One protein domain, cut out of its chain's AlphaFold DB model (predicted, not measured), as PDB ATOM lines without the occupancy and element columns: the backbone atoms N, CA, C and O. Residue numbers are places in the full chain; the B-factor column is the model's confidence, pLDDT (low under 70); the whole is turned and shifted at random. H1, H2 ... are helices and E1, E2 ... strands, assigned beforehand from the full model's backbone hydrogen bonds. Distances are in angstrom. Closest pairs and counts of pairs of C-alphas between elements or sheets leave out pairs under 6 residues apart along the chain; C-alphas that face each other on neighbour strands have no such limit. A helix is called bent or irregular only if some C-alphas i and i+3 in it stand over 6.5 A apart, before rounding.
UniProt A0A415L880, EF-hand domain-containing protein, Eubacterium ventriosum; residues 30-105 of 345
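What this domain is: This is residues 30 to 105 of the 345 residues of the protein "EF-hand domain-containing protein" of Eubacterium ventriosum (UniProt A0A415L880). There is little regular structure: loops make most of a rounded body, with two short strands, E1 and E2, side by side along one side, helix H1 on the other and short helix H2 toward one end. Between the strands, residues 72 to 95 fold back so that both run the same way. The 76 printed residues hold H1, H2, E1, E2 in that order; 25 are in these elements, class mixed, sheet E1 E2 parallel. It is compact, radius of gyration of the C-alphas 12.0 A, spans 31 by 24 by 21 A.

Where its parts are: H1, residues 41 to 50, begins at C-alpha (-15.677, 14.020, 8.832) and is 15.1 A long; it is neither bent nor irregular, but only just: C-alphas 46 and 49 are 6.1 A apart. H2 is residues 60 to 65, E1 68 to 71. E2, residues 96 to 100, 13.4 A, ends at C-alpha (-9.655, -1.221, 3.259).

How they stand to each other: H1 and H2 only just touch, with 3 pairs of C-alphas within 8 A, closest Tyr 50 and Glu 62, 5.9 A. E1 and E2 are parallel, 5 degrees, with N 71 and O 98 at 2.9 A. O i to N i+4 pairs are within hydrogen-bond range in 4 of 6 for H1, 1 of 2 for H2.

The domain as a whole: The printed part has no cut. E1 to E2 is a long link; residues 73 to 80 have pLDDT under 70.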
ATOM      1  N   GLU A  30     -34.624  10.794  16.206       92.38
ATOM      2  CA  GLU A  30     -33.870  11.034  14.980       92.38
ATOM      3  C   GLU A  30     -32.409  11.326  15.327       92.38
ATOM      4  O   GLU A  30     -32.095  12.044  16.281       92.38
ATOM      5  N   ILE A  31     -31.483  10.769  14.550       96.44
ATOM      6  CA  ILE A  31     -30.058  10.867  14.872       96.44
ATOM      7  C   ILE A  31     -29.442  12.036  14.117       96.44
ATOM      8  O   ILE A  31     -29.230  11.964  12.908       96.44
ATOM      9  N   LYS A  32     -29.077  13.094  14.841       97.38
ATOM     10  CA  LYS A  32     -28.415  14.264  14.257       97.38
ATOM     11  C   LYS A  32     -27.090  13.902  13.578       97.38
ATOM     12  O   LYS A  32     -26.243  13.227  14.174       97.38
ATOM     13  N   ILE A  33     -26.875  14.402  12.361       97.25
ATOM     14  CA  ILE A  33     -25.665  14.171  11.561       97.25
ATOM     15  C   ILE A  33     -24.625  15.249  11.878       97.25
ATOM     16  O   ILE A  33     -24.402  16.196  11.126       97.25
ATOM     17  N   ASP A  34     -23.954  15.105  13.017       96.81
ATOM     18  CA  ASP A  34     -22.978  16.080  13.502       96.81
ATOM     19  C   ASP A  34     -21.667  15.437  13.981       96.81
ATOM     20  O   ASP A  34     -21.427  14.238  13.831       96.81
ATOM     21  N   ASN A  35     -20.766  16.259  14.517       96.50
ATOM     22  CA  ASN A  35     -19.480  15.817  15.051       96.50
ATOM     23  C   ASN A  35     -19.586  15.096  16.411       96.50
ATOM     24  O   ASN A  35     -18.588  14.534  16.862       96.50
ATOM     25  N   VAL A  36     -20.750  15.092  17.062       96.44
ATOM     26  CA  VAL A  36     -20.970  14.387  18.331       96.44
ATOM     27  C   VAL A  36     -21.291  12.920  18.051       96.44
ATOM     28  O   VAL A  36     -20.624  12.023  18.593       96.44
ATOM     29  N   ASN A  37     -22.261  12.692  17.161       96.50
ATOM     30  CA  ASN A  37     -22.725  11.366  16.752       96.50
ATOM     31  C   ASN A  37     -21.801  10.716  15.718       96.50
ATOM     32  O   ASN A  37     -21.502   9.529  15.831       96.50
ATOM     33  N   PHE A  38     -21.288  11.495  14.762       97.12
ATOM     34  CA  PHE A  38     -20.401  11.033  13.691       97.12
ATOM     35  C   PHE A  38     -19.144  11.918  13.624       97.12
ATOM     36  O   PHE A  38     -19.006  12.719  12.701       97.12
ATOM     37  N   PRO A  39     -18.201  11.829  14.582       96.44
ATOM     38  CA  PRO A  39     -17.062  12.751  14.689       96.44
ATOM     39  C   PRO A  39     -16.151  12.773  13.457       96.44
ATOM     40  O   PRO A  39     -15.691  13.840  13.042       96.44
ATOM     41  N   ASP A  40     -15.917  11.615  12.836       95.44
ATOM     42  CA  ASP A  40     -15.069  11.503  11.654       95.44
ATOM     43  C   ASP A  40     -15.740  12.175  10.447       95.44
ATOM     44  O   ASP A  40     -16.824  11.786  10.015       95.44
ATOM     45  N   ALA A  41     -15.101  13.213   9.904       93.31
ATOM     46  CA  ALA A  41     -15.677  14.020   8.832       93.31
ATOM     47  C   ALA A  41     -15.894  13.232   7.531       93.31
ATOM     48  O   ALA A  41     -16.803  13.558   6.768       93.31
ATOM     49  N   ILE A  42     -15.083  12.205   7.266       91.50
ATOM     50  CA  ILE A  42     -15.206  11.381   6.061       91.50
ATOM     51  C   ILE A  42     -16.344  10.381   6.245       91.50
ATOM     52  O   ILE A  42     -17.168  10.225   5.342       91.50
ATOM     53  N   PHE A  43     -16.441   9.761   7.426       94.25
ATOM     54  CA  PHE A  43     -17.580   8.907   7.744       94.25
ATOM     55  C   PHE A  43     -18.888   9.704   7.711       94.25
ATOM     56  O   PHE A  43     -19.820   9.311   7.014       94.25
ATOM     57  N   ARG A  44     -18.932  10.884   8.341       95.12
ATOM     58  CA  ARG A  44     -20.103  11.774   8.327       95.12
ATOM     59  C   ARG A  44     -20.505  12.203   6.913       95.12
ATOM     60  O   ARG A  44     -21.682  12.148   6.578       95.12
ATOM     61  N   LYS A  45     -19.535  12.528   6.045       91.69
ATOM     62  CA  LYS A  45     -19.781  12.786   4.611       91.69
ATOM     63  C   LYS A  45     -20.357  11.583   3.867       91.69
ATOM     64  O   LYS A  45     -21.032  11.775   2.868       91.69
ATOM     65  N   ARG A  46     -20.095  10.347   4.303       91.31
ATOM     66  CA  ARG A  46     -20.748   9.163   3.726       91.31
ATOM     67  C   ARG A  46     -22.187   9.024   4.216       91.31
ATOM     68  O   ARG A  46     -23.046   8.620   3.442       91.31
ATOM     69  N   ILE A  47     -22.429   9.347   5.482       95.12
ATOM     70  CA  ILE A  47     -23.741   9.235   6.119       95.12
ATOM     71  C   ILE A  47     -24.733  10.276   5.585       95.12
ATOM     72  O   ILE A  47     -25.879   9.921   5.343       95.12
ATOM     73  N   ILE A  48     -24.292  11.506   5.300       94.50
ATOM     74  CA  ILE A  48     -25.172  12.590   4.819       94.50
ATOM     75  C   ILE A  48     -25.899  12.271   3.501       94.50
ATOM     76  O   ILE A  48     -26.932  12.854   3.217       94.50
ATOM     77  N   TYR A  49     -25.409  11.322   2.695       94.56
ATOM     78  CA  TYR A  49     -26.109  10.883   1.479       94.56
ATOM     79  C   TYR A  49     -27.429  10.153   1.756       94.56
ATOM     80  O   TYR A  49     -28.212   9.949   0.829       94.56
ATOM     81  N   TYR A  50     -27.646   9.712   2.994       95.38
ATOM     82  CA  TYR A  50     -28.864   9.027   3.413       95.38
ATOM     83  C   TYR A  50     -29.895   9.962   4.047       95.38
ATOM     84  O   TYR A  50     -31.027   9.526   4.206       95.38
ATOM     85  N   ASP A  51     -29.518  11.209   4.345       96.50
ATOM     86  CA  ASP A  51     -30.429  12.296   4.715       96.50
ATOM     87  C   ASP A  51     -31.113  12.811   3.440       96.50
ATOM     88  O   ASP A  51     -30.580  13.623   2.675       96.50
ATOM     89  N   THR A  52     -32.247  12.195   3.128       95.44
ATOM     90  CA  THR A  52     -32.983  12.382   1.878       95.44
ATOM     91  C   THR A  52     -33.861  13.623   1.891       95.44
ATOM     92  O   THR A  52     -34.043  14.229   0.830       95.44
ATOM     93  N   ASP A  53     -34.367  14.019   3.059       95.94
ATOM     94  CA  ASP A  53     -35.133  15.256   3.233       95.94
ATOM     95  C   ASP A  53     -34.241  16.477   3.546       95.94
ATOM     96  O   ASP A  53     -34.697  17.616   3.420       95.94
ATOM     97  N   LYS A  54     -32.947  16.245   3.819       96.19
ATOM     98  CA  LYS A  54     -31.902  17.246   4.085       96.19
ATOM     99  C   LYS A  54     -32.157  18.044   5.360       96.19
ATOM    100  O   LYS A  54     -31.763  19.213   5.441       96.19
ATOM    101  N   ASN A  55     -32.815  17.436   6.343       96.25
ATOM    102  CA  ASN A  55     -33.129  18.091   7.608       96.25
ATOM    103  C   ASN A  55     -31.947  18.068   8.608       96.25
ATOM    104  O   ASN A  55     -31.993  18.741   9.641       96.25
ATOM    105  N   GLY A  56     -30.856  17.356   8.289       96.44
ATOM    106  CA  GLY A  56     -29.662  17.231   9.127       96.44
ATOM    107  C   GLY A  56     -29.727  16.105  10.166       96.44
ATOM    108  O   GLY A  56     -28.821  15.995  11.003       96.44
ATOM    109  N   TYR A  57     -30.761  15.270  10.122       97.50
ATOM    110  CA  TYR A  57     -30.988  14.117  10.981       97.50
ATOM    111  C   TYR A  57     -31.189  12.858  10.131       97.50
ATOM    112  O   TYR A  57     -31.459  12.913   8.940       97.50
ATOM    113  N   LEU A  58     -31.004  11.694  10.749       97.31
ATOM    114  CA  LEU A  58     -31.406  10.418  10.171       97.31
ATOM    115  C   LEU A  58     -32.678   9.951  10.858       97.31
ATOM    116  O   LEU A  58     -32.662   9.603  12.045       97.31
ATOM    117  N   SER A  59     -33.747   9.878  10.079       96.44
ATOM    118  CA  SER A  59     -34.980   9.204  10.469       96.44
ATOM    119  C   SER A  59     -34.792   7.679  10.524       96.44
ATOM    120  O   SER A  59     -33.827   7.106  10.000       96.44
ATOM    121  N   SER A  60     -35.758   6.976  11.123       93.94
ATOM    122  CA  SER A  60     -35.779   5.504  11.100       93.94
ATOM    123  C   SER A  60     -35.769   4.938   9.685       93.94
ATOM    124  O   SER A  60     -35.032   3.992   9.399       93.94
ATOM    125  N   ASP A  61     -36.555   5.530   8.789       94.31
ATOM    126  CA  ASP A  61     -36.665   5.065   7.411       94.31
ATOM    127  C   ASP A  61     -35.339   5.226   6.665       94.31
ATOM    128  O   ASP A  61     -34.948   4.350   5.892       94.31
ATOM    129  N   GLU A  62     -34.585   6.287   6.936       96.56
ATOM    130  CA  GLU A  62     -33.262   6.498   6.348       96.56
ATOM    131  C   GLU A  62     -32.218   5.535   6.907       96.56
ATOM    132  O   GLU A  62     -31.467   4.934   6.133       96.56
ATOM    133  N   LEU A  63     -32.227   5.284   8.220       95.94
ATOM    134  CA  LEU A  63     -31.349   4.295   8.851       95.94
ATOM    135  C   LEU A  63     -31.541   2.891   8.257       95.94
ATOM    136  O   LEU A  63     -30.556   2.186   8.018       95.94
ATOM    137  N   THR A  64     -32.781   2.485   7.951       95.19
ATOM    138  CA  THR A  64     -33.054   1.159   7.352       95.19
ATOM    139  C   THR A  64     -32.473   1.002   5.942       95.19
ATOM    140  O   THR A  64     -32.155  -0.120   5.522       95.19
ATOM    141  N   LYS A  65     -32.259   2.109   5.215       96.00
ATOM    142  CA  LYS A  65     -31.625   2.109   3.885       96.00
ATOM    143  C   LYS A  65     -30.113   1.850   3.973       96.00
ATOM    144  O   LYS A  65     -29.518   1.338   3.015       96.00
ATOM    145  N   ILE A  66     -29.475   2.113   5.120       96.50
ATOM    146  CA  ILE A  66     -28.026   1.946   5.329       96.50
ATOM    147  C   ILE A  66     -27.687   0.480   5.636       96.50
ATOM    148  O   ILE A  66     -27.403   0.070   6.761       96.50
ATOM    149  N   THR A  67     -27.681  -0.350   4.593       97.00
ATOM    150  CA  THR A  67     -27.428  -1.795   4.734       97.00
ATOM    151  C   THR A  67     -25.973  -2.203   4.498       97.00
ATOM    152  O   THR A  67     -25.601  -3.352   4.767       97.00
ATOM    153  N   SER A  68     -25.115  -1.289   4.037       96.50
ATOM    154  CA  SER A  68     -23.687  -1.556   3.875       96.50
ATOM    155  C   SER A  68     -22.812  -0.319   4.031       96.50
ATOM    156  O   SER A  68     -23.132   0.728   3.484       96.50
ATOM    157  N   ILE A  69     -21.654  -0.491   4.668       94.31
ATOM    158  CA  ILE A  69     -20.576   0.501   4.711       94.31
ATOM    159  C   ILE A  69     -19.384  -0.065   3.944       94.31
ATOM    160  O   ILE A  69     -18.914  -1.170   4.230       94.31
ATOM    161  N   TYR A  70     -18.920   0.685   2.949       91.81
ATOM    162  CA  TYR A  70     -17.858   0.265   2.046       91.81
ATOM    163  C   TYR A  70     -16.861   1.405   1.838       91.81
ATOM    164  O   TYR A  70     -17.203   2.428   1.240       91.81
ATOM    165  N   PHE A  71     -15.645   1.188   2.335       89.50
ATOM    166  CA  PHE A  71     -14.474   2.033   2.133       89.50
ATOM    167  C   PHE A  71     -13.384   1.175   1.501       89.50
ATOM    168  O   PHE A  71     -12.872   0.250   2.143       89.50
ATOM    169  N   ASP A  72     -13.073   1.433   0.233       81.69
ATOM    170  CA  ASP A  72     -12.051   0.698  -0.515       81.69
ATOM    171  C   ASP A  72     -10.680   1.366  -0.454       81.69
ATOM    172  O   ASP A  72      -9.722   0.829  -1.017       81.69
ATOM    173  N   GLY A  73     -10.549   2.483   0.265       68.81
ATOM    174  CA  GLY A  73      -9.264   3.139   0.461       68.81
ATOM    175  C   GLY A  73      -8.634   3.555  -0.866       68.81
ATOM    176  O   GLY A  73      -7.411   3.394  -0.997       68.81
ATOM    177  N   GLY A  74      -9.483   3.979  -1.819       59.84
ATOM    178  CA  GLY A  74      -9.165   4.347  -3.201       59.84
ATOM    179  C   GLY A  74      -7.983   5.311  -3.373       59.84
ATOM    180  O   GLY A  74      -7.295   5.689  -2.423       59.84
ATOM    181  N   ASP A  75      -7.699   5.695  -4.618       51.78
ATOM    182  CA  ASP A  75      -6.507   6.499  -4.944       51.78
ATOM    183  C   ASP A  75      -6.518   7.909  -4.336       51.78
ATOM    184  O   ASP A  75      -5.463   8.523  -4.172       51.78
ATOM    185  N   SER A  76      -7.681   8.411  -3.910       56.50
ATOM    186  CA  SER A  76      -7.739   9.616  -3.096       56.50
ATOM    187  C   SER A  76      -7.289   9.281  -1.669       56.50
ATOM    188  O   SER A  76      -7.916   8.508  -0.946       56.50
ATOM    189  N   ASN A  77      -6.204   9.909  -1.214       60.38
ATOM    190  CA  ASN A  77      -5.680   9.800   0.158       60.38
ATOM    191  C   ASN A  77      -6.714  10.112   1.270       60.38
ATOM    192  O   ASN A  77      -6.398   9.980   2.449       60.38
ATOM    193  N   LEU A  78      -7.939  10.515   0.918       62.75
ATOM    194  CA  LEU A  78      -8.998  10.913   1.831       62.75
ATOM    195  C   LEU A  78      -9.566   9.727   2.625       62.75
ATOM    196  O   LEU A  78      -9.609   9.810   3.843       62.75
ATOM    197  N   GLU A  79      -9.931   8.599   2.000       64.94
ATOM    198  CA  GLU A  79     -10.511   7.455   2.741       64.94
ATOM    199  C   GLU A  79      -9.503   6.770   3.680       64.94
ATOM    200  O   GLU A  79      -9.888   6.155   4.678       64.94
ATOM    201  N   ARG A  80      -8.198   6.933   3.416       66.69
ATOM    202  CA  ARG A  80      -7.144   6.457   4.324       66.69
ATOM    203  C   ARG A  80      -7.168   7.169   5.672       66.69
ATOM    204  O   ARG A  80      -6.758   6.585   6.670       66.69
ATOM    205  N   ASN A  81      -7.696   8.390   5.711       80.00
ATOM    206  CA  ASN A  81      -7.753   9.209   6.914       80.00
ATOM    207  C   ASN A  81      -8.963   8.904   7.808       80.00
ATOM    208  O   ASN A  81      -9.065   9.520   8.864       80.00
ATOM    209  N   ILE A  82      -9.841   7.957   7.439       88.56
ATOM    210  CA  ILE A  82     -10.931   7.534   8.330       88.56
ATOM    211  C   ILE A  82     -10.309   6.910   9.577       88.56
ATOM    212  O   ILE A  82      -9.711   5.830   9.511       88.56
ATOM    213  N   ALA A  83     -10.454   7.592  10.706       89.50
ATOM    214  CA  ALA A  83      -9.880   7.205  11.987       89.50
ATOM    215  C   ALA A  83     -10.938   6.630  12.937       89.50
ATOM    216  O   ALA A  83     -10.594   5.871  13.844       89.50
ATOM    217  N   SER A  84     -12.221   6.941  12.717       92.75
ATOM    218  CA  SER A  84     -13.314   6.474  13.570       92.75
ATOM    219  C   SER A  84     -14.585   6.172  12.780       92.75
ATOM    220  O   SER A  84     -14.929   6.874  11.835       92.75
ATOM    221  N   LEU A  85     -15.299   5.128  13.208       95.31
ATOM    222  CA  LEU A  85     -16.676   4.843  12.790       95.31
ATOM    223  C   LEU A  85     -17.668   5.041  13.941       95.31
ATOM    224  O   LEU A  85     -18.730   4.432  13.924       95.31
ATOM    225  N   LYS A  86     -17.341   5.858  14.953       96.56
ATOM    226  CA  LYS A  86     -18.327   6.240  15.978       96.56
ATOM    227  C   LYS A  86     -19.595   6.770  15.289       96.56
ATOM    228  O   LYS A  86     -19.489   7.545  14.336       96.56
ATOM    229  N   GLY A  87     -20.748   6.279  15.737       96.44
ATOM    230  CA  GLY A  87     -22.051   6.428  15.091       96.44
ATOM    231  C   GLY A  87     -22.495   5.178  14.316       96.44
ATOM    232  O   GLY A  87     -23.669   5.048  13.975       96.44
ATOM    233  N   ILE A  88     -21.602   4.211  14.058       97.06
ATOM    234  CA  ILE A  88     -21.963   2.927  13.432       97.06
ATOM    235  C   ILE A  88     -22.926   2.105  14.292       97.06
ATOM    236  O   ILE A  88     -23.674   1.284  13.763       97.06
ATOM    237  N   GLU A  89     -22.945   2.336  15.602       96.88
ATOM    238  CA  GLU A  89     -23.866   1.727  16.554       96.88
ATOM    239  C   GLU A  89     -25.341   2.032  16.257       96.88
ATOM    240  O   GLU A  89     -26.193   1.199  16.573       96.88
ATOM    241  N   TYR A  90     -25.632   3.160  15.596       96.50
ATOM    242  CA  TYR A  90     -26.978   3.531  15.147       96.50
ATOM    243  C   TYR A  90     -27.411   2.759  13.890       96.50
ATOM    244  O   TYR A  90     -28.600   2.614  13.615       96.50
ATOM    245  N   LEU A  91     -26.462   2.196  13.130       96.00
ATOM    246  CA  LEU A  91     -26.713   1.477  11.876       96.00
ATOM    247  C   LEU A  91     -27.084   0.007  12.141       96.00
ATOM    248  O   LEU A  91     -26.378  -0.928  11.744       96.00
ATOM    249  N   THR A  92     -28.187  -0.234  12.850       94.38
ATOM    250  CA  THR A  92     -28.591  -1.587  13.286       94.38
ATOM    251  C   THR A  92     -28.965  -2.515  12.127       94.38
ATOM    252  O   THR A  92     -28.873  -3.741  12.257       94.38
ATOM    253  N   ASP A  93     -29.316  -1.936  10.975       95.69
ATOM    254  CA  ASP A  93     -29.719  -2.652   9.762       95.69
ATOM    255  C   ASP A  93     -28.564  -3.005   8.817       95.69
ATOM    256  O   ASP A  93     -28.756  -3.624   7.763       95.69
ATOM    257  N   LEU A  94     -27.337  -2.710   9.250       96.75
ATOM    258  CA  LEU A  94     -26.113  -2.989   8.522       96.75
ATOM    259  C   LEU A  94     -25.911  -4.498   8.301       96.75
ATOM    260  O   LEU A  94     -25.722  -5.280   9.234       96.75
ATOM    261  N   LYS A  95     -25.886  -4.916   7.032       97.12
ATOM    262  CA  LYS A  95     -25.692  -6.310   6.596       97.12
ATOM    263  C   LYS A  95     -24.255  -6.606   6.185       97.12
ATOM    264  O   LYS A  95     -23.848  -7.775   6.213       97.12
ATOM    265  N   ALA A  96     -23.490  -5.594   5.781       97.56
ATOM    266  CA  ALA A  96     -22.107  -5.762   5.359       97.56
ATOM    267  C   ALA A  96     -21.229  -4.564   5.729       97.56
ATOM    268  O   ALA A  96     -21.632  -3.416   5.575       97.56
ATOM    269  N   ILE A  97     -19.994  -4.847   6.135       95.94
ATOM    270  CA  ILE A  97     -18.953  -3.833   6.296       95.94
ATOM    271  C   ILE A  97     -17.686  -4.254   5.551       95.94
ATOM    272  O   ILE A  97     -17.244  -5.406   5.649       95.94
ATOM    273  N   HIS A  98     -17.113  -3.322   4.797       94.38
ATOM    274  CA  HIS A  98     -15.830  -3.467   4.126       94.38
ATOM    275  C   HIS A  98     -14.964  -2.243   4.402       94.38
ATOM    276  O   HIS A  98     -15.330  -1.131   4.032       94.38
ATOM    277  N   LEU A  99     -13.818  -2.470   5.036       92.31
ATOM    278  CA  LEU A  99     -12.840  -1.444   5.370       92.31
ATOM    279  C   LEU A  99     -11.502  -1.832   4.755       92.31
ATOM    280  O   LEU A  99     -10.938  -2.860   5.131       92.31
ATOM    281  N   HIS A 100     -10.975  -1.029   3.844       89.75
ATOM    282  CA  HIS A 100      -9.655  -1.221   3.259       89.75
ATOM    283  C   HIS A 100      -8.809   0.034   3.464       89.75
ATOM    284  O   HIS A 100      -9.265   1.144   3.222       89.75
ATOM    285  N   LYS A 101      -7.568  -0.161   3.937       85.06
ATOM    286  CA  LYS A 101      -6.577   0.912   4.148       85.06
ATOM    287  C   LYS A 101      -7.072   2.114   4.983       85.06
ATOM    288  O   LYS A 101      -6.669   3.231   4.695       85.06
ATOM    289  N   THR A 102      -7.892   1.906   6.013       88.25
ATOM    290  CA  THR A 102      -8.309   2.982   6.938       88.25
ATOM    291  C   THR A 102      -7.331   3.149   8.116       88.25
ATOM    292  O   THR A 102      -6.446   2.319   8.323       88.25
ATOM    293  N   ASN A 103      -7.486   4.199   8.923       88.19
ATOM    294  CA  ASN A 103      -6.707   4.440  10.149       88.19
ATOM    295  C   ASN A 103      -7.446   4.012  11.431       88.19
ATOM    296  O   ASN A 103      -7.002   4.310  12.535       88.19
ATOM    297  N   ILE A 104      -8.547   3.267  11.293       89.69
ATOM    298  CA  ILE A 104      -9.357   2.788  12.420       89.69
ATOM    299  C   ILE A 104      -8.553   1.804  13.280       89.69
ATOM    300  O   ILE A 104      -8.182   0.721  12.812       89.69
ATOM    301  N   THR A 105      -8.342   2.163  14.546       90.12
ATOM    302  CA  THR A 105      -7.678   1.322  15.553       90.12
ATOM    303  C   THR A 105      -8.677   0.522  16.384       90.12
ATOM    304  O   THR A 105      -8.459  -0.669  16.592       90.12
TER     305      THR A 105